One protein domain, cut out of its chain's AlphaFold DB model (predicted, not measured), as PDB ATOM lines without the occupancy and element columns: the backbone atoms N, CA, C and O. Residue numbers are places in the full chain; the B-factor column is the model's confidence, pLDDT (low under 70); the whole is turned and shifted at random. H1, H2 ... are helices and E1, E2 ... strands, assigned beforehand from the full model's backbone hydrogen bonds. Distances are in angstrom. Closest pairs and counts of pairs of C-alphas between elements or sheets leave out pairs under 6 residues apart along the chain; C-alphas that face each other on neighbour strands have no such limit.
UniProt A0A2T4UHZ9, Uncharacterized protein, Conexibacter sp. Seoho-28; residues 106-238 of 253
ATOM      1  N   ALA A 106      -1.127  25.514 209.585       52.81
ATOM      2  CA  ALA A 106      -0.805  26.719 210.357       52.81
ATOM      3  C   ALA A 106       0.573  26.652 211.056       52.81
ATOM      4  O   ALA A 106       1.074  27.676 211.517       52.81
ATOM      5  N   ASP A 107       1.172  25.460 211.127       59.34
ATOM      6  CA  ASP A 107       2.489  25.183 211.700       59.34
ATOM      7  C   ASP A 107       3.212  24.148 210.812       59.34
ATOM      8  O   ASP A 107       2.727  23.017 210.704       59.34
ATOM      9  N   PRO A 108       4.322  24.509 210.140       54.59
ATOM     10  CA  PRO A 108       5.001  23.629 209.189       54.59
ATOM     11  C   PRO A 108       5.699  22.425 209.842       54.59
ATOM     12  O   PRO A 108       6.050  21.490 209.129       54.59
ATOM     13  N   ASP A 109       5.894  22.423 211.167       61.47
ATOM     14  CA  ASP A 109       6.523  21.309 211.900       61.47
ATOM     15  C   ASP A 109       5.493  20.294 212.441       61.47
ATOM     16  O   ASP A 109       5.844  19.241 212.978       61.47
ATOM     17  N   ARG A 110       4.188  20.568 212.295       67.38
ATOM     18  CA  ARG A 110       3.144  19.620 212.700       67.38
ATOM     19  C   ARG A 110       2.850  18.602 211.621       67.38
ATOM     20  O   ARG A 110       2.655  18.919 210.450       67.38
ATOM     21  N   SER A 111       2.679  17.359 212.056       75.19
ATOM     22  CA  SER A 111       2.112  16.339 211.193       75.19
ATOM     23  C   SER A 111       0.604  16.565 211.010       75.19
ATOM     24  O   SER A 111      -0.089  17.101 211.880       75.19
ATOM     25  N   ILE A 112       0.068  16.104 209.881       72.25
ATOM     26  CA  ILE A 112      -1.373  16.141 209.597       72.25
ATOM     27  C   ILE A 112      -2.197  15.392 210.660       72.25
ATOM     28  O   ILE A 112      -3.327  15.775 210.942       72.25
ATOM     29  N   VAL A 113      -1.622  14.371 211.313       79.88
ATOM     30  CA  VAL A 113      -2.329  13.626 212.369       79.88
ATOM     31  C   VAL A 113      -2.400  14.394 213.691       79.88
ATOM     32  O   VAL A 113      -3.209  14.032 214.546       79.88
ATOM     33  N   ASP A 114      -1.584  15.442 213.844       85.00
ATOM     34  CA  ASP A 114      -1.536  16.349 214.999       85.00
ATOM     35  C   ASP A 114      -2.225  17.703 214.731       85.00
ATOM     36  O   ASP A 114      -2.196  18.609 215.576       85.00
ATOM     37  N   THR A 115      -2.819  17.863 213.544       88.25
ATOM     38  CA  THR A 115      -3.376  19.137 213.085       88.25
ATOM     39  C   THR A 115      -4.885  19.057 212.923       88.25
ATOM     40  O   THR A 115      -5.420  18.146 212.296       88.25
ATOM     41  N   ALA A 116      -5.585  20.022 213.516       93.12
ATOM     42  CA  ALA A 116      -7.020  20.178 213.357       93.12
ATOM     43  C   ALA A 116      -7.277  20.896 212.034       93.12
ATOM     44  O   ALA A 116      -6.610  21.885 211.722       93.12
ATOM     45  N   THR A 117      -8.256  20.431 211.264       92.62
ATOM     46  CA  THR A 117      -8.616  21.059 209.988       92.62
ATOM     47  C   THR A 117      -9.975  21.734 210.082       92.62
ATOM     48  O   THR A 117     -10.817  21.372 210.904       92.62
ATOM     49  N   LEU A 118     -10.193  22.757 209.258       93.06
ATOM     50  CA  LEU A 118     -11.474  23.448 209.184       93.06
ATOM     51  C   LEU A 118     -12.342  22.784 208.113       93.06
ATOM     52  O   LEU A 118     -12.042  22.881 206.926       93.06
ATOM     53  N   ALA A 119     -13.413  22.114 208.530       89.31
ATOM     54  CA  ALA A 119     -14.377  21.516 207.619       89.31
ATOM     55  C   ALA A 119     -15.351  22.561 207.052       89.31
ATOM     56  O   ALA A 119     -15.544  23.656 207.602       89.31
ATOM     57  N   SER A 120     -16.029  22.179 205.969       80.06
ATOM     58  CA  SER A 120     -17.169  22.914 205.422       80.06
ATOM     59  C   SER A 120     -18.203  23.201 206.516       80.06
ATOM     60  O   SER A 120     -18.558  22.318 207.294       80.06
ATOM     61  N   GLY A 121     -18.677  24.446 206.591       81.06
ATOM     62  CA  GLY A 121     -19.596  24.899 207.644       81.06
ATOM     63  C   GLY A 121     -18.921  25.566 208.850       81.06
ATOM     64  O   GLY A 121     -19.614  25.972 209.778       81.06
ATOM     65  N   GLY A 122     -17.593  25.731 208.836       90.06
ATOM     66  CA  GLY A 122     -16.885  26.515 209.853       90.06
ATOM     67  C   GLY A 122     -16.670  25.761 211.166       90.06
ATOM     68  O   GLY A 122     -16.607  26.377 212.229       90.06
ATOM     69  N   ILE A 123     -16.571  24.438 211.106       95.19
ATOM     70  CA  ILE A 123     -16.413  23.548 212.259       95.19
ATOM     71  C   ILE A 123     -15.050  22.857 212.166       95.19
ATOM     72  O   ILE A 123     -14.627  22.462 211.082       95.19
ATOM     73  N   ALA A 124     -14.352  22.717 213.291       96.81
ATOM     74  CA  ALA A 124     -13.052  22.060 213.335       96.81
ATOM     75  C   ALA A 124     -13.187  20.534 213.417       96.81
ATOM     76  O   ALA A 124     -14.045  20.009 214.133       96.81
ATOM     77  N   THR A 125     -12.311  19.818 212.722       96.38
ATOM     78  CA  THR A 125     -12.155  18.367 212.842       96.38
ATOM     79  C   THR A 125     -11.180  18.031 213.967       96.38
ATOM     80  O   THR A 125     -10.267  18.797 214.283       96.38
ATOM     81  N   VAL A 126     -11.386  16.881 214.605       95.94
ATOM     82  CA  VAL A 126     -10.475  16.387 215.641       95.94
ATOM     83  C   VAL A 126      -9.300  15.674 214.960       95.94
ATOM     84  O   VAL A 126      -9.549  14.761 214.170       95.94
ATOM     85  N   PRO A 127      -8.043  16.040 215.268       93.69
ATOM     86  CA  PRO A 127      -6.873  15.322 214.773       93.69
ATOM     87  C   PRO A 127      -6.899  13.850 215.218       93.69
ATOM     88  O   PRO A 127      -7.202  13.594 216.386       93.69
ATOM     89  N   PRO A 128      -6.533  12.883 214.359       91.19
ATOM     90  CA  PRO A 128      -6.542  11.460 214.711       91.19
ATOM     91  C   PRO A 128      -5.737  11.101 215.966       91.19
ATOM     92  O   PRO A 128      -6.126  10.208 216.708       91.19
ATOM     93  N   SER A 129      -4.629  11.800 216.218       92.00
ATOM     94  CA  SER A 129      -3.759  11.543 217.374       92.00
ATOM     95  C   SER A 129      -4.016  12.474 218.568       92.00
ATOM     96  O   SER A 129      -3.243  12.490 219.529       92.00
ATOM     97  N   ALA A 130      -5.094  13.267 218.520       94.25
ATOM     98  CA  ALA A 130      -5.421  14.217 219.574       94.25
ATOM     99  C   ALA A 130      -5.686  13.505 220.916       94.25
ATOM    100  O   ALA A 130      -6.512  12.589 220.969       94.25
ATOM    101  N   PRO A 131      -5.069  13.965 222.023       95.88
ATOM    102  CA  PRO A 131      -5.427  13.522 223.361       95.88
ATOM    103  C   PRO A 131      -6.927  13.707 223.640       95.88
ATOM    104  O   PRO A 131      -7.544  14.630 223.086       95.88
ATOM    105  N   PRO A 132      -7.524  12.900 224.537       96.75
ATOM    106  CA  PRO A 132      -8.947  12.988 224.865       96.75
ATOM    107  C   PRO A 132      -9.410  14.402 225.245       96.75
ATOM    108  O   PRO A 132     -10.497  14.822 224.844       96.75
ATOM    109  N   GLU A 133      -8.578  15.152 225.966       97.69
ATOM    110  CA  GLU A 133      -8.830  16.535 226.377       97.69
ATOM    111  C   GLU A 133      -8.897  17.481 225.172       97.69
ATOM    112  O   GLU A 133      -9.807  18.301 225.076       97.69
ATOM    113  N   VAL A 134      -7.979  17.340 224.211       98.06
ATOM    114  CA  VAL A 134      -7.954  18.149 222.980       98.06
ATOM    115  C   VAL A 134      -9.182  17.849 222.128       98.06
ATOM    116  O   VAL A 134      -9.846  18.765 221.640       98.06
ATOM    117  N   ALA A 135      -9.536  16.571 222.001       97.94
ATOM    118  CA  ALA A 135     -10.737  16.152 221.299       97.94
ATOM    119  C   ALA A 135     -12.012  16.717 221.957       97.94
ATOM    120  O   ALA A 135     -12.925  17.162 221.259       97.94
ATOM    121  N   ALA A 136     -12.072  16.743 223.294       98.25
ATOM    122  CA  ALA A 136     -13.173  17.349 224.039       98.25
ATOM    123  C   ALA A 136     -13.250  18.868 223.821       98.25
ATOM    124  O   ALA A 136     -14.336  19.382 223.556       98.25
ATOM    125  N   ILE A 137     -12.109  19.564 223.839       98.56
ATOM    126  CA  ILE A 137     -12.027  21.005 223.563       98.56
ATOM    127  C   ILE A 137     -12.546  21.321 222.169       98.56
ATOM    128  O   ILE A 137     -13.380  22.209 222.035       98.56
ATOM    129  N   ILE A 138     -12.104  20.595 221.137       98.50
ATOM    130  CA  ILE A 138     -12.557  20.828 219.759       98.50
ATOM    131  C   ILE A 138     -14.070  20.625 219.653       98.50
ATOM    132  O   ILE A 138     -14.771  21.494 219.135       98.50
ATOM    133  N   ARG A 139     -14.600  19.520 220.195       98.25
ATOM    134  CA  ARG A 139     -16.046  19.250 220.175       98.25
ATOM    135  C   ARG A 139     -16.849  20.329 220.898       98.25
ATOM    136  O   ARG A 139     -17.881  20.748 220.385       98.25
ATOM    137  N   ALA A 140     -16.386  20.798 222.051       97.94
ATOM    138  CA  ALA A 140     -17.055  21.853 222.802       97.94
ATOM    139  C   ALA A 140     -16.968  23.211 222.090       97.94
ATOM    140  O   ALA A 140     -17.974  23.889 221.898       97.94
ATOM    141  N   ALA A 141     -15.784  23.582 221.610       97.94
ATOM    142  CA  ALA A 141     -15.573  24.801 220.842       97.94
ATOM    143  C   ALA A 141     -16.429  24.829 219.561       97.94
ATOM    144  O   ALA A 141     -16.975  25.876 219.219       97.94
ATOM    145  N   ASN A 142     -16.645  23.682 218.909       98.00
ATOM    146  CA  ASN A 142     -17.574  23.547 217.785       98.00
ATOM    147  C   ASN A 142     -19.024  23.911 218.148       98.00
ATOM    148  O   ASN A 142     -19.693  24.560 217.348       98.00
ATOM    149  N   GLN A 143     -19.502  23.577 219.352       96.62
ATOM    150  CA  GLN A 143     -20.873  23.906 219.787       96.62
ATOM    151  C   GLN A 143     -21.113  25.412 219.916       96.62
ATOM    152  O   GLN A 143     -22.246  25.882 219.796       96.62
ATOM    153  N   VAL A 144     -20.056  26.177 220.186       95.88
ATOM    154  CA  VAL A 144     -20.139  27.633 220.312       95.88
ATOM    155  C   VAL A 144     -19.521  28.351 219.119       95.88
ATOM    156  O   VAL A 144     -19.580  29.572 219.080       95.88
ATOM    157  N   ALA A 145     -18.972  27.647 218.124       97.06
ATOM    158  CA  ALA A 145     -18.194  28.239 217.035       97.06
ATOM    159  C   ALA A 145     -18.964  29.321 216.268       97.06
ATOM    160  O   ALA A 145     -18.394  30.367 215.969       97.06
ATOM    161  N   THR A 146     -20.260  29.114 216.035       96.19
ATOM    162  CA  THR A 146     -21.132  30.007 215.253       96.19
ATOM    163  C   THR A 146     -22.105  30.826 216.109       96.19
ATOM    164  O   THR A 146     -22.849  31.650 215.583       96.19
ATOM    165  N   LYS A 147     -22.108  30.644 217.439       95.31
ATOM    166  CA  LYS A 147     -23.014  31.379 218.338       95.31
ATOM    167  C   LYS A 147     -22.710  32.887 218.343       95.31
ATOM    168  O   LYS A 147     -21.552  33.268 218.165       95.31
ATOM    169  N   PRO A 148     -23.686  33.770 218.613       94.88
ATOM    170  CA  PRO A 148     -23.437  35.205 218.719       94.88
ATOM    171  C   PRO A 148     -22.321  35.561 219.710       94.88
ATOM    172  O   PRO A 148     -22.090  34.862 220.702       94.88
ATOM    173  N   TYR A 149     -21.634  36.673 219.445       95.31
ATOM    174  CA  TYR A 149     -20.790  37.315 220.446       95.31
ATOM    175  C   TYR A 149     -21.669  38.160 221.368       95.31
ATOM    176  O   TYR A 149     -22.372  39.056 220.901       95.31
ATOM    177  N   ILE A 150     -21.610  37.894 222.670       94.25
ATOM    178  CA  ILE A 150     -22.302  38.673 223.697       94.25
ATOM    179  C   ILE A 150     -21.286  38.981 224.787       94.25
ATOM    180  O   ILE A 150     -20.680  38.061 225.323       94.25
ATOM    181  N   TYR A 151     -21.106  40.260 225.116       93.50
ATOM    182  CA  TYR A 151     -20.196  40.674 226.185       93.50
ATOM    183  C   TYR A 151     -20.621  40.063 227.532       93.50
ATOM    184  O   TYR A 151     -21.776  40.225 227.942       93.50
ATOM    185  N   GLY A 152     -19.705  39.354 228.200       91.88
ATOM    186  CA  GLY A 152     -19.978  38.585 229.419       91.88
ATOM    187  C   GLY A 152     -20.706  37.256 229.182       91.88
ATOM    188  O   GLY A 152     -21.094  36.596 230.143       91.88
ATOM    189  N   GLY A 153     -20.938  36.869 227.926       93.69
ATOM    190  CA  GLY A 153     -21.581  35.604 227.583       93.69
ATOM    191  C   GLY A 153     -20.690  34.410 227.924       93.69
ATOM    192  O   GLY A 153     -19.490  34.433 227.635       93.69
ATOM    193  N   GLY A 154     -21.272  33.367 228.519       92.81
ATOM    194  CA  GLY A 154     -20.538  32.179 228.981       92.81
ATOM    195  C   GLY A 154     -19.831  32.333 230.336       92.81
ATOM    196  O   GLY A 154     -18.978  31.512 230.666       92.81
ATOM    197  N   HIS A 155     -20.168  33.370 231.113       92.44
ATOM    198  CA  HIS A 155     -19.656  33.605 232.477       92.44
ATOM    199  C   HIS A 155     -20.710  33.396 233.575       92.44
ATOM    200  O   HIS A 155     -20.579  33.940 234.667       92.44
ATOM    201  N   GLY A 156     -21.773  32.634 233.302       80.94
ATOM    202  CA  GLY A 156     -22.812  32.354 234.299       80.94
ATOM    203  C   GLY A 156     -23.616  33.579 234.715       80.94
ATOM    204  O   GLY A 156     -23.633  33.961 235.881       80.94
ATOM    205  N   ARG A 157     -24.300  34.206 233.750       71.00
ATOM    206  CA  ARG A 157     -25.130  35.402 233.994       71.00
ATOM    207  C   ARG A 157     -26.331  35.111 234.904       71.00
ATOM    208  O   ARG A 157     -26.855  36.037 235.517       71.00
ATOM    209  N   LEU A 158     -26.743  33.845 234.992       61.88
ATOM    210  CA  LEU A 158     -27.810  33.341 235.852       61.88
ATOM    211  C   LEU A 158     -27.271  32.220 236.757       61.88
ATOM    212  O   LEU A 158     -26.422  31.422 236.354       61.88
ATOM    213  N   ALA A 159     -27.754  32.165 238.001       52.91
ATOM    214  CA  ALA A 159     -27.369  31.126 238.953       52.91
ATOM    215  C   ALA A 159     -27.813  29.742 238.440       52.91
ATOM    216  O   ALA A 159     -28.992  29.541 238.167       52.91
ATOM    217  N   GLY A 160     -26.871  28.802 238.316       59.69
ATOM    218  CA  GLY A 160     -27.116  27.459 237.763       59.69
ATOM    219  C   GLY A 160     -26.832  27.311 236.261       59.69
ATOM    220  O   GLY A 160     -26.846  26.194 235.758       59.69
ATOM    221  N   GLU A 161     -26.500  28.400 235.558       65.62
ATOM    222  CA  GLU A 161     -26.277  28.426 234.101       65.62
ATOM    223  C   GLU A 161     -24.836  28.822 233.738       65.62
ATOM    224  O   GLU A 161     -24.583  29.566 232.792       65.62
ATOM    225  N   THR A 162     -23.853  28.356 234.510       73.31
ATOM    226  CA  THR A 162     -22.460  28.820 234.385       73.31
ATOM    227  C   THR A 162     -21.869  28.622 232.985       73.31
ATOM    228  O   THR A 162     -21.065  29.437 232.536       73.31
ATOM    229  N   TRP A 163     -22.301  27.577 232.274       83.88
ATOM    230  CA  TRP A 163     -21.683  27.148 231.017       83.88
ATOM    231  C   TRP A 163     -22.584  27.247 229.792       83.88
ATOM    232  O   TRP A 163     -22.069  27.333 228.683       83.88
ATOM    233  N   VAL A 164     -23.907  27.227 229.956       85.81
ATOM    234  CA  VAL A 164     -24.843  27.172 228.828       85.81
ATOM    235  C   VAL A 164     -25.467  28.542 228.618       85.81
ATOM    236  O   VAL A 164     -26.387  28.932 229.319       85.81
ATOM    237  N   ASP A 165     -24.966  29.255 227.613       89.31
ATOM    238  CA  ASP A 165     -25.476  30.561 227.191       89.31
ATOM    239  C   ASP A 165     -25.914  30.560 225.706       89.31
ATOM    240  O   ASP A 165     -25.531  29.702 224.887       89.31
ATOM    241  N   SER A 166     -26.721  31.563 225.373       90.19
ATOM    242  CA  SER A 166     -27.167  31.964 224.037       90.19
ATOM    243  C   SER A 166     -26.054  32.597 223.193       90.19
ATOM    244  O   SER A 166     -26.089  32.517 221.965       90.19
ATOM    245  N   GLY A 167     -25.033  33.174 223.829       92.81
ATOM    246  CA  GLY A 167     -23.866  33.757 223.172       92.81
ATOM    247  C   GLY A 167     -22.654  33.785 224.097       92.81
ATOM    248  O   GLY A 167     -22.787  33.648 225.307       92.81
ATOM    249  N   TYR A 168     -21.463  33.929 223.518       95.56
ATOM    250  CA  TYR A 168     -20.198  33.790 224.252       95.56
ATOM    251  C   TYR A 168     -19.234  34.901 223.866       95.56
ATOM    252  O   TYR A 168     -19.032  35.144 222.668       95.56
ATOM    253  N   ASP A 169     -18.613  35.533 224.864       96.44
ATOM    254  CA  ASP A 169     -17.490  36.439 224.624       96.44
ATOM    255  C   ASP A 169     -16.189  35.673 224.337       96.44
ATOM    256  O   ASP A 169     -16.176  34.442 224.222       96.44
ATOM    257  N   CYS A 170     -15.088  36.402 224.158       97.69
ATOM    258  CA  CYS A 170     -13.784  35.835 223.826       97.69
ATOM    259  C   CYS A 170     -13.309  34.821 224.881       97.69
ATOM    260  O   CYS A 170     -13.001  33.670 224.569       97.69
ATOM    261  N   SER A 171     -13.338  35.226 226.146       97.81
ATOM    262  CA  SER A 171     -12.888  34.436 227.287       97.81
ATOM    263  C   SER A 171     -13.890  33.360 227.716       97.81
ATOM    264  O   SER A 171     -13.483  32.260 228.090       97.81
ATOM    265  N   GLY A 172     -15.190  33.620 227.568       96.81
ATOM    266  CA  GLY A 172     -16.266  32.663 227.796       96.81
ATOM    267  C   GLY A 172     -16.245  31.531 226.771       96.81
ATOM    268  O   GLY A 172     -16.450  30.376 227.132       96.81
ATOM    269  N   SER A 173     -15.892  31.819 225.511       97.69
ATOM    270  CA  SER A 173     -15.738  30.784 224.475       97.69
ATOM    271  C   SER A 173     -14.612  29.793 224.815       97.69
ATOM    272  O   SER A 173     -14.790  28.586 224.670       97.69
ATOM    273  N   ILE A 174     -13.459  30.286 225.291       98.38
ATOM    274  CA  ILE A 174     -12.336  29.433 225.730       98.38
ATOM    275  C   ILE A 174     -12.705  28.680 227.008       98.38
ATOM    276  O   ILE A 174     -12.486  27.473 227.099       98.38
ATOM    277  N   SER A 175     -13.289  29.383 227.980       97.50
ATOM    278  CA  SER A 175     -13.666  28.800 229.266       97.50
ATOM    279  C   SER A 175     -14.667  27.660 229.097       97.50
ATOM    280  O   SER A 175     -14.477  26.601 229.684       97.50
ATOM    281  N   PHE A 176     -15.671  27.821 228.229       97.25
ATOM    282  CA  PHE A 176     -16.614  26.753 227.896       97.25
ATOM    283  C   PHE A 176     -15.908  25.498 227.362       97.25
ATOM    284  O   PHE A 176     -16.185  24.379 227.804       97.25
ATOM    285  N   ALA A 177     -14.958  25.678 226.438       97.81
ATOM    286  CA  ALA A 177     -14.220  24.562 225.861       97.81
ATOM    287  C   ALA A 177     -13.340  23.846 226.904       97.81
ATOM    288  O   ALA A 177     -13.293  22.617 226.932       97.81
ATOM    289  N   PHE A 178     -12.689  24.596 227.797       97.94
ATOM    290  CA  PHE A 178     -11.858  24.039 228.869       97.94
ATOM    291  C   PHE A 178     -12.673  23.349 229.961       97.94
ATOM    292  O   PHE A 178     -12.283  22.272 230.413       97.94
ATOM    293  N   ALA A 179     -13.815  23.915 230.346       95.88
ATOM    294  CA  ALA A 179     -14.723  23.302 231.307       95.88
ATOM    295  C   ALA A 179     -15.262  21.967 230.784       95.88
ATOM    296  O   ALA A 179     -15.232  20.964 231.492       95.88
ATOM    297  N   SER A 180     -15.638  21.914 229.502       93.62
ATOM    298  CA  SER A 180     -16.090  20.680 228.838       93.62
ATOM    299  C   SER A 180     -15.018  19.584 228.787       93.62
ATOM    300  O   SER A 180     -15.339  18.402 228.684       93.62
ATOM    301  N   ALA A 181     -13.740  19.962 228.867       95.94
ATOM    302  CA  ALA A 181     -12.617  19.035 228.963       95.94
ATOM    303  C   ALA A 181     -12.185  18.734 230.409       95.94
ATOM    304  O   ALA A 181     -11.272  17.935 230.614       95.94
ATOM    305  N   GLY A 182     -12.841  19.332 231.410       94.75
ATOM    306  CA  GLY A 182     -12.522  19.154 232.827       94.75
ATOM    307  C   GLY A 182     -11.233  19.851 233.268       94.75
ATOM    308  O   GLY A 182     -10.642  19.450 234.266       94.75
ATOM    309  N   LEU A 183     -10.767  20.859 232.522       96.31
ATOM    310  CA  LEU A 183      -9.529  21.583 232.840       96.31
ATOM    311  C   LEU A 183      -9.738  22.708 233.857       96.31
ATOM    312  O   LEU A 183      -8.780  23.125 234.507       96.31
ATOM    313  N   ILE A 184     -10.962  23.228 233.948       95.50
ATOM    314  CA  ILE A 184     -11.342  24.338 234.825       95.50
ATOM    315  C   ILE A 184     -12.743  24.086 235.386       95.50
ATOM    316  O   ILE A 184     -13.551  23.404 234.757       95.50
ATOM    317  N   ASP A 185     -13.026  24.656 236.550       92.19
ATOM    318  CA  ASP A 185     -14.277  24.507 237.301       92.19
ATOM    319  C   ASP A 185     -15.124  25.792 237.344       92.19
ATOM    320  O   ASP A 185     -16.310  25.736 237.670       92.19
ATOM    321  N   ALA A 186     -14.554  26.933 236.947       92.31
ATOM    322  CA  ALA A 186     -15.242  28.216 236.843       92.31
ATOM    323  C   ALA A 186     -14.800  29.010 235.595       92.31
ATOM    324  O   ALA A 186     -13.647  28.884 235.165       92.31
ATOM    325  N   PRO A 187     -15.687  29.832 234.995       93.81
ATOM    326  CA  PRO A 187     -15.333  30.690 233.873       93.81
ATOM    327  C   PRO A 187     -14.217  31.663 234.244       93.81
ATOM    328  O   PRO A 187     -14.187  32.221 235.341       93.81
ATOM    329  N   MET A 188     -13.302  31.893 233.308       96.06
ATOM    330  CA  MET A 188     -12.199  32.827 233.483       96.06
ATOM    331  C   MET A 188     -12.310  33.969 232.491       96.06
ATOM    332  O   MET A 188     -12.453  33.753 231.290       96.06
ATOM    333  N   VAL A 189     -12.163  35.196 232.988       97.06
ATOM    334  CA  VAL A 189     -11.975  36.382 232.142       97.06
ATOM    335  C   VAL A 189     -10.616  36.340 231.430       97.06
ATOM    336  O   VAL A 189      -9.687  35.654 231.868       97.06
ATOM    337  N   SER A 190     -10.459  37.118 230.357       97.81
ATOM    338  CA  SER A 190      -9.225  37.191 229.551       97.81
ATOM    339  C   SER A 190      -7.966  37.451 230.394       97.81
ATOM    340  O   SER A 190      -6.966  36.743 230.271       97.81
ATOM    341  N   GLY A 191      -8.034  38.390 231.342       97.69
ATOM    342  CA  GLY A 191      -6.923  38.693 232.248       97.69
ATOM    343  C   GLY A 191      -6.539  37.544 233.193       97.69
ATOM    344  O   GLY A 191      -5.382  37.459 233.609       97.69
ATOM    345  N   ALA A 192      -7.479  36.649 233.519       97.94
ATOM    346  CA  ALA A 192      -7.203  35.439 234.292       97.94
ATOM    347  C   ALA A 192      -6.560  34.361 233.406       97.94
ATOM    348  O   ALA A 192      -5.536  33.795 233.785       97.94
ATOM    349  N   LEU A 193      -7.066  34.168 232.181       98.50
ATOM    350  CA  LEU A 193      -6.452  33.291 231.173       98.50
ATOM    351  C   LEU A 193      -5.000  33.685 230.863       98.50
ATOM    352  O   LEU A 193      -4.149  32.815 230.705       98.50
ATOM    353  N   ALA A 194      -4.676  34.983 230.871       98.38
ATOM    354  CA  ALA A 194      -3.309  35.482 230.687       98.38
ATOM    355  C   ALA A 194      -2.325  35.032 231.790       98.38
ATOM    356  O   ALA A 194      -1.105  35.132 231.627       98.38
ATOM    357  N   LYS A 195      -2.833  34.534 232.923       97.94
ATOM    358  CA  LYS A 195      -2.052  34.083 234.085       97.94
ATOM    359  C   LYS A 195      -2.207  32.586 234.367       97.94
ATOM    360  O   LYS A 195      -1.460  32.061 235.185       97.94
ATOM    361  N   TRP A 196      -3.155  31.918 233.716       97.44
ATOM    362  CA  TRP A 196      -3.488  30.519 233.956       97.44
ATOM    363  C   TRP A 196      -2.586  29.565 233.160       97.44
ATOM    364  O   TRP A 196      -2.120  29.892 232.070       97.44
ATOM    365  N   GLY A 197      -2.352  28.370 233.705       97.19
ATOM    366  CA  GLY A 197      -1.517  27.347 233.076       97.19
ATOM    367  C   GLY A 197      -0.020  27.675 233.094       97.19
ATOM    368  O   GLY A 197       0.473  28.413 233.951       97.19
ATOM    369  N   LYS A 198       0.731  27.091 232.157       98.38
ATOM    370  CA  LYS A 198       2.183  27.294 232.038       98.38
ATOM    371  C   LYS A 198       2.515  28.413 231.039       98.38
ATOM    372  O   LYS A 198       1.770  28.606 230.081       98.38
ATOM    373  N   PRO A 199       3.606  29.178 231.250       98.06
ATOM    374  CA  PRO A 199       4.092  30.151 230.271       98.06
ATOM    375  C   PRO A 199       4.510  29.497 228.946       98.06
ATOM    376  O   PRO A 199       5.086  28.412 228.952       98.06
ATOM    377  N   GLY A 200       4.302  30.210 227.839       96.88
ATOM    378  CA  GLY A 200       4.769  29.816 226.507       96.88
ATOM    379  C   GLY A 200       3.767  28.968 225.717       96.88
ATOM    380  O   GLY A 200       2.686  28.657 226.228       96.88
ATOM    381  N   PRO A 201       4.100  28.634 224.458       95.88
ATOM    382  CA  PRO A 201       3.251  27.812 223.604       95.88
ATOM    383  C   PRO A 201       3.147  26.373 224.124       95.88
ATOM    384  O   PRO A 201       4.105  25.842 224.685       95.88
ATOM    385  N   GLY A 202       1.978  25.762 223.933       95.06
ATOM    386  CA  GLY A 202       1.717  24.357 224.250       95.06
ATOM    387  C   GLY A 202       1.775  23.464 223.014       95.06
ATOM    388  O   GLY A 202       1.733  23.938 221.874       95.06
ATOM    389  N   LYS A 203       1.854  22.150 223.238       93.69
ATOM    390  CA  LYS A 203       1.999  21.164 222.151       93.69
ATOM    391  C   LYS A 203       0.732  21.042 221.310       93.69
ATOM    392  O   LYS A 203       0.797  20.828 220.108       93.69
ATOM    393  N   TRP A 204      -0.433  21.167 221.912       96.06
ATOM    394  CA  TRP A 204      -1.743  21.072 221.282       96.06
ATOM    395  C   TRP A 204      -2.495  22.376 221.391       96.06
ATOM    396  O   TRP A 204      -3.159  22.764 220.430       96.06
ATOM    397  N   ILE A 205      -2.393  23.037 222.541       98.06
ATOM    398  CA  ILE A 205      -3.171  24.232 222.834       98.06
ATOM    399  C   ILE A 205      -2.237  25.368 223.201       98.06
ATOM    400  O   ILE A 205      -1.429  25.250 224.113       98.06
ATOM    401  N   THR A 206      -2.395  26.503 222.531       98.31
ATOM    402  CA  THR A 206      -1.743  27.747 222.943       98.31
ATOM    403  C   THR A 206      -2.787  28.830 223.118       98.31
ATOM    404  O   THR A 206      -3.525  29.148 222.192       98.31
ATOM    405  N   ILE A 207      -2.843  29.399 224.312       98.62
ATOM    406  CA  ILE A 207      -3.718  30.500 224.697       98.62
ATOM    407  C   ILE A 207      -2.957  31.803 224.489       98.62
ATOM    408  O   ILE A 207      -1.818  31.956 224.934       98.62
ATOM    409  N   TYR A 208      -3.630  32.764 223.880       98.62
ATOM    410  CA  TYR A 208      -3.167  34.128 223.712       98.62
ATOM    411  C   TYR A 208      -4.167  35.033 224.414       98.62
ATOM    412  O   TYR A 208      -5.295  35.196 223.950       98.62
ATOM    413  N   ALA A 209      -3.773  35.607 225.549       98.50
ATOM    414  CA  ALA A 209      -4.677  36.420 226.353       98.50
ATOM    415  C   ALA A 209      -4.001  37.671 226.919       98.50
ATOM    416  O   ALA A 209      -2.809  37.680 227.229       98.50
ATOM    417  N   ASN A 210      -4.774  38.743 227.057       97.94
ATOM    418  CA  ASN A 210      -4.388  39.966 227.756       97.94
ATOM    419  C   ASN A 210      -5.609  40.559 228.484       97.94
ATOM    420  O   ASN A 210      -6.596  39.861 228.699       97.94
ATOM    421  N   GLY A 211      -5.538  41.822 228.912       95.19
ATOM    422  CA  GLY A 211      -6.642  42.473 229.627       95.19
ATOM    423  C   GLY A 211      -7.912  42.686 228.793       95.19
ATOM    424  O   GLY A 211      -8.976  42.873 229.371       95.19
ATOM    425  N   GLU A 212      -7.827  42.625 227.463       95.44
ATOM    426  CA  GLU A 212      -8.914  43.015 226.556       95.44
ATOM    427  C   GLU A 212      -9.474  41.839 225.752       95.44
ATOM    428  O   GLU A 212     -10.676  41.768 225.513       95.44
ATOM    429  N   HIS A 213      -8.623  40.897 225.338       97.69
ATOM    430  CA  HIS A 213      -9.019  39.811 224.443       97.69
ATOM    431  C   HIS A 213      -8.354  38.489 224.813       97.69
ATOM    432  O   HIS A 213      -7.261  38.454 225.386       97.69
ATOM    433  N   ALA A 214      -9.011  37.389 224.451       98.31
ATOM    434  CA  ALA A 214      -8.463  36.047 224.562       98.31
ATOM    435  C   ALA A 214      -8.857  35.198 223.348       98.31
ATOM    436  O   ALA A 214      -9.999  35.225 222.895       98.31
ATOM    437  N   TRP A 215      -7.906  34.433 222.831       98.44
ATOM    438  CA  TRP A 215      -8.111  33.439 221.777       98.44
ATOM    439  C   TRP A 215      -7.127  32.281 221.978       98.44
ATOM    440  O   TRP A 215      -6.229  32.363 222.819       98.44
ATOM    441  N   MET A 216      -7.290  31.187 221.240       98.44
ATOM    442  CA  MET A 216      -6.355  30.063 221.320       98.44
ATOM    443  C   MET A 216      -6.116  29.406 219.968       98.44
ATOM    444  O   MET A 216      -6.937  29.522 219.061       98.44
ATOM    445  N   THR A 217      -5.004  28.694 219.833       97.94
ATOM    446  CA  THR A 217      -4.864  27.634 218.833       97.94
ATOM    447  C   THR A 217      -5.134  26.287 219.485       97.94
ATOM    448  O   THR A 217      -4.747  26.072 220.633       97.94
ATOM    449  N   VAL A 218      -5.799  25.386 218.763       97.50
ATOM    450  CA  VAL A 218      -6.044  23.998 219.176       97.50
ATOM    451  C   VAL A 218      -5.713  23.095 217.998       97.50
ATOM    452  O   VAL A 218      -6.315  23.226 216.936       97.50
ATOM    453  N   GLY A 219      -4.717  22.225 218.151       94.75
ATOM    454  CA  GLY A 219      -4.201  21.434 217.031       94.75
ATOM    455  C   GLY A 219      -3.721  22.321 215.877       94.75
ATOM    456  O   GLY A 219      -3.973  22.008 214.724       94.75
ATOM    457  N   GLY A 220      -3.135  23.486 216.173       92.81
ATOM    458  CA  GLY A 220      -2.710  24.467 215.164       92.81
ATOM    459  C   GLY A 220      -3.825  25.355 214.585       92.81
ATOM    460  O   GLY A 220      -3.525  26.434 214.085       92.81
ATOM    461  N   LEU A 221      -5.104  24.990 214.706       95.19
ATOM    462  CA  LEU A 221      -6.211  25.795 214.181       95.19
ATOM    463  C   LEU A 221      -6.605  26.913 215.155       95.19
ATOM    464  O   LEU A 221      -6.728  26.675 216.358       95.19
ATOM    465  N   ARG A 222      -6.826  28.137 214.661       97.00
ATOM    466  CA  ARG A 222      -7.172  29.288 215.509       97.00
ATOM    467  C   ARG A 222      -8.657  29.299 215.862       97.00
ATOM    468  O   ARG A 222      -9.505  29.287 214.975       97.00
ATOM    469  N   PHE A 223      -8.949  29.430 217.152       97.94
ATOM    470  CA  PHE A 223     -10.265  29.683 217.726       97.94
ATOM    471  C   PHE A 223     -10.314  31.088 218.336       97.94
ATOM    472  O   PHE A 223      -9.711  31.350 219.379       97.94
ATOM    473  N   ASP A 224     -11.001  32.011 217.666       97.12
ATOM    474  CA  ASP A 224     -10.994  33.442 217.972       97.12
ATOM    475  C   ASP A 224     -12.316  34.095 217.539       97.12
ATOM    476  O   ASP A 224     -12.739  33.969 216.386       97.12
ATOM    477  N   THR A 225     -12.962  34.837 218.443       95.31
ATOM    478  CA  THR A 225     -14.249  35.501 218.175       95.31
ATOM    479  C   THR A 225     -14.180  36.574 217.099       95.31
ATOM    480  O   THR A 225     -15.223  36.917 216.543       95.31
ATOM    481  N   SER A 226     -12.987  37.061 216.738       90.75
ATOM    482  CA  SER A 226     -12.827  37.990 215.614       90.75
ATOM    483  C   SER A 226     -13.332  37.403 214.286       90.75
ATOM    484  O   SER A 226     -13.847  38.135 213.446       90.75
ATOM    485  N   GLY A 227     -13.240  36.078 214.111       85.94
ATOM    486  CA  GLY A 227     -13.609  35.391 212.870       85.94
ATOM    487  C   GLY A 227     -15.107  35.349 212.595       85.94
ATOM    488  O   GLY A 227     -15.513  35.143 211.454       85.94
ATOM    489  N   LEU A 228     -15.942  35.597 213.609       88.19
ATOM    490  CA  LEU A 228     -17.397  35.516 213.480       88.19
ATOM    491  C   LEU A 228     -17.953  36.460 212.419       88.19
ATOM    492  O   LEU A 228     -18.759  36.046 211.592       88.19
ATOM    493  N   ARG A 229     -17.513  37.722 212.425       82.44
ATOM    494  CA  ARG A 229     -17.988  38.729 211.463       82.44
ATOM    495  C   ARG A 229     -17.473  38.489 210.048       82.44
ATOM    496  O   ARG A 229     -18.119  38.916 209.101       82.44
ATOM    497  N   GLU A 230     -16.316  37.855 209.916       81.38
ATOM    498  CA  GLU A 230     -15.634  37.682 208.632       81.38
ATOM    499  C   GLU A 230     -16.013  36.366 207.944       81.38
ATOM    500  O   GLU A 230     -16.095  36.306 206.720       81.38
ATOM    501  N   ARG A 231     -16.211  35.299 208.727       83.12
ATOM    502  CA  ARG A 231     -16.315  33.915 208.238       83.12
ATOM    503  C   ARG A 231     -17.475  33.131 208.851       83.12
ATOM    504  O   ARG A 231     -17.625  31.952 208.553       83.12
ATOM    505  N   GLY A 232     -18.267  33.746 209.731       90.75
ATOM    506  CA  GLY A 232     -19.397  33.093 210.401       90.75
ATOM    507  C   GLY A 232     -19.000  32.073 211.473       90.75
ATOM    508  O   GLY A 232     -19.875  31.446 212.063       90.75
ATOM    509  N   SER A 233     -17.703  31.912 211.753       95.69
ATOM    510  CA  SER A 233     -17.184  30.973 212.746       95.69
ATOM    511  C   SER A 233     -16.005  31.559 213.516       95.69
ATOM    512  O   SER A 233     -15.207  32.333 212.988       95.69
ATOM    513  N   ARG A 234     -15.878  31.148 214.780       97.00
ATOM    514  CA  ARG A 234     -14.687  31.371 215.608       97.00
ATOM    515  C   ARG A 234     -13.461  30.614 215.076       97.00
ATOM    516  O   ARG A 234     -12.341  31.024 215.370       97.00
ATOM    517  N   TRP A 235     -13.646  29.540 214.305       97.19
ATOM    518  CA  TRP A 235     -12.546  28.769 213.722       97.19
ATOM    519  C   TRP A 235     -11.979  29.414 212.460       97.19
ATOM    520  O   TRP A 235     -12.714  29.800 211.552       97.19
ATOM    521  N   GLN A 236     -10.653  29.522 212.401       92.62
ATOM    522  CA  GLN A 236      -9.933  30.214 211.339       92.62
ATOM    523  C   GLN A 236      -8.618  29.495 211.021       92.62
ATOM    524  O   GLN A 236      -7.863  29.138 211.923       92.62
ATOM    525  N   THR A 237      -8.314  29.344 209.730       90.00
ATOM    526  CA  THR A 237      -7.002  28.874 209.245       90.00
ATOM    527  C   THR A 237      -5.977  30.005 209.179       90.00
ATOM    528  O   THR A 237      -4.780  29.780 209.319       90.00
ATOM    529  N   ALA A 238      -6.439  31.246 209.000       85.75
ATOM    530  CA  ALA A 238      -5.567  32.406 208.917       85.75
ATOM    531  C   ALA A 238      -4.874  32.683 210.257       85.75
ATOM    532  O   ALA A 238      -5.533  32.823 211.296       85.75
TER     533      ALA A 238
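This is residues 106 to 238 of the 253 residues of an uncharacterized protein of Conexibacter sp. Seoho-28 (UniProt A0A2T4UHZ9). With little regular structure, this is a compact body built on a small three-stranded sheet, E1 E2 E3, with helices H1 and H2 on one face of it, two layers; short H3 only grazes the sheet, H4 is not on it, and residues 106 to 131 and 145 to 169 are long stretches with no named element. The 133 printed residues, 46 in named elements, run H1 H2 H3 E1 E2 E3 H4: mixed class, radius of gyration 13.7 A, spans 42 by 32 by 25 A.

H1, residues 132 to 144, touches H2, residues 170 to 180, at a steep tilt of 47 degrees, opposite ways; the closest C-alphas, of Ile 137 and Ala 177, are 4.8 A apart. H3, residues 190 to 193, only just touches H2, with 3 pairs of C-alphas within 8 A, closest Ser 171 and Ser 190, 5.1 A. E1, residues 205 to 209, E2, 214 to 218, and E3, 221 to 223, form two hairpins in a meander, each strand the antiparallel neighbour of the one before; N 208 and O 215, and N 223 and O 216, are within hydrogen-bond range, both 2.8 A. H2 is over E2. H4, residues 227 to 231, is apart from H2. Every O i to N i+4 pair is within range in H2 and H4, 8 of 9 in H1; H3 is too short.

H1 spans 19.0 A from its first to its last C-alpha and H2 16.1 A; H1 begins with C-alpha 132 at (-8.947, 12.988, 224.865), and H4 ends with C-alpha 231 at (-16.315, 33.915, 208.238).

The printed part has no cut; H1 to H2 and H3 to E1 are long links. Residues 106 to 110 and 158 to 161 have pLDDT under 70.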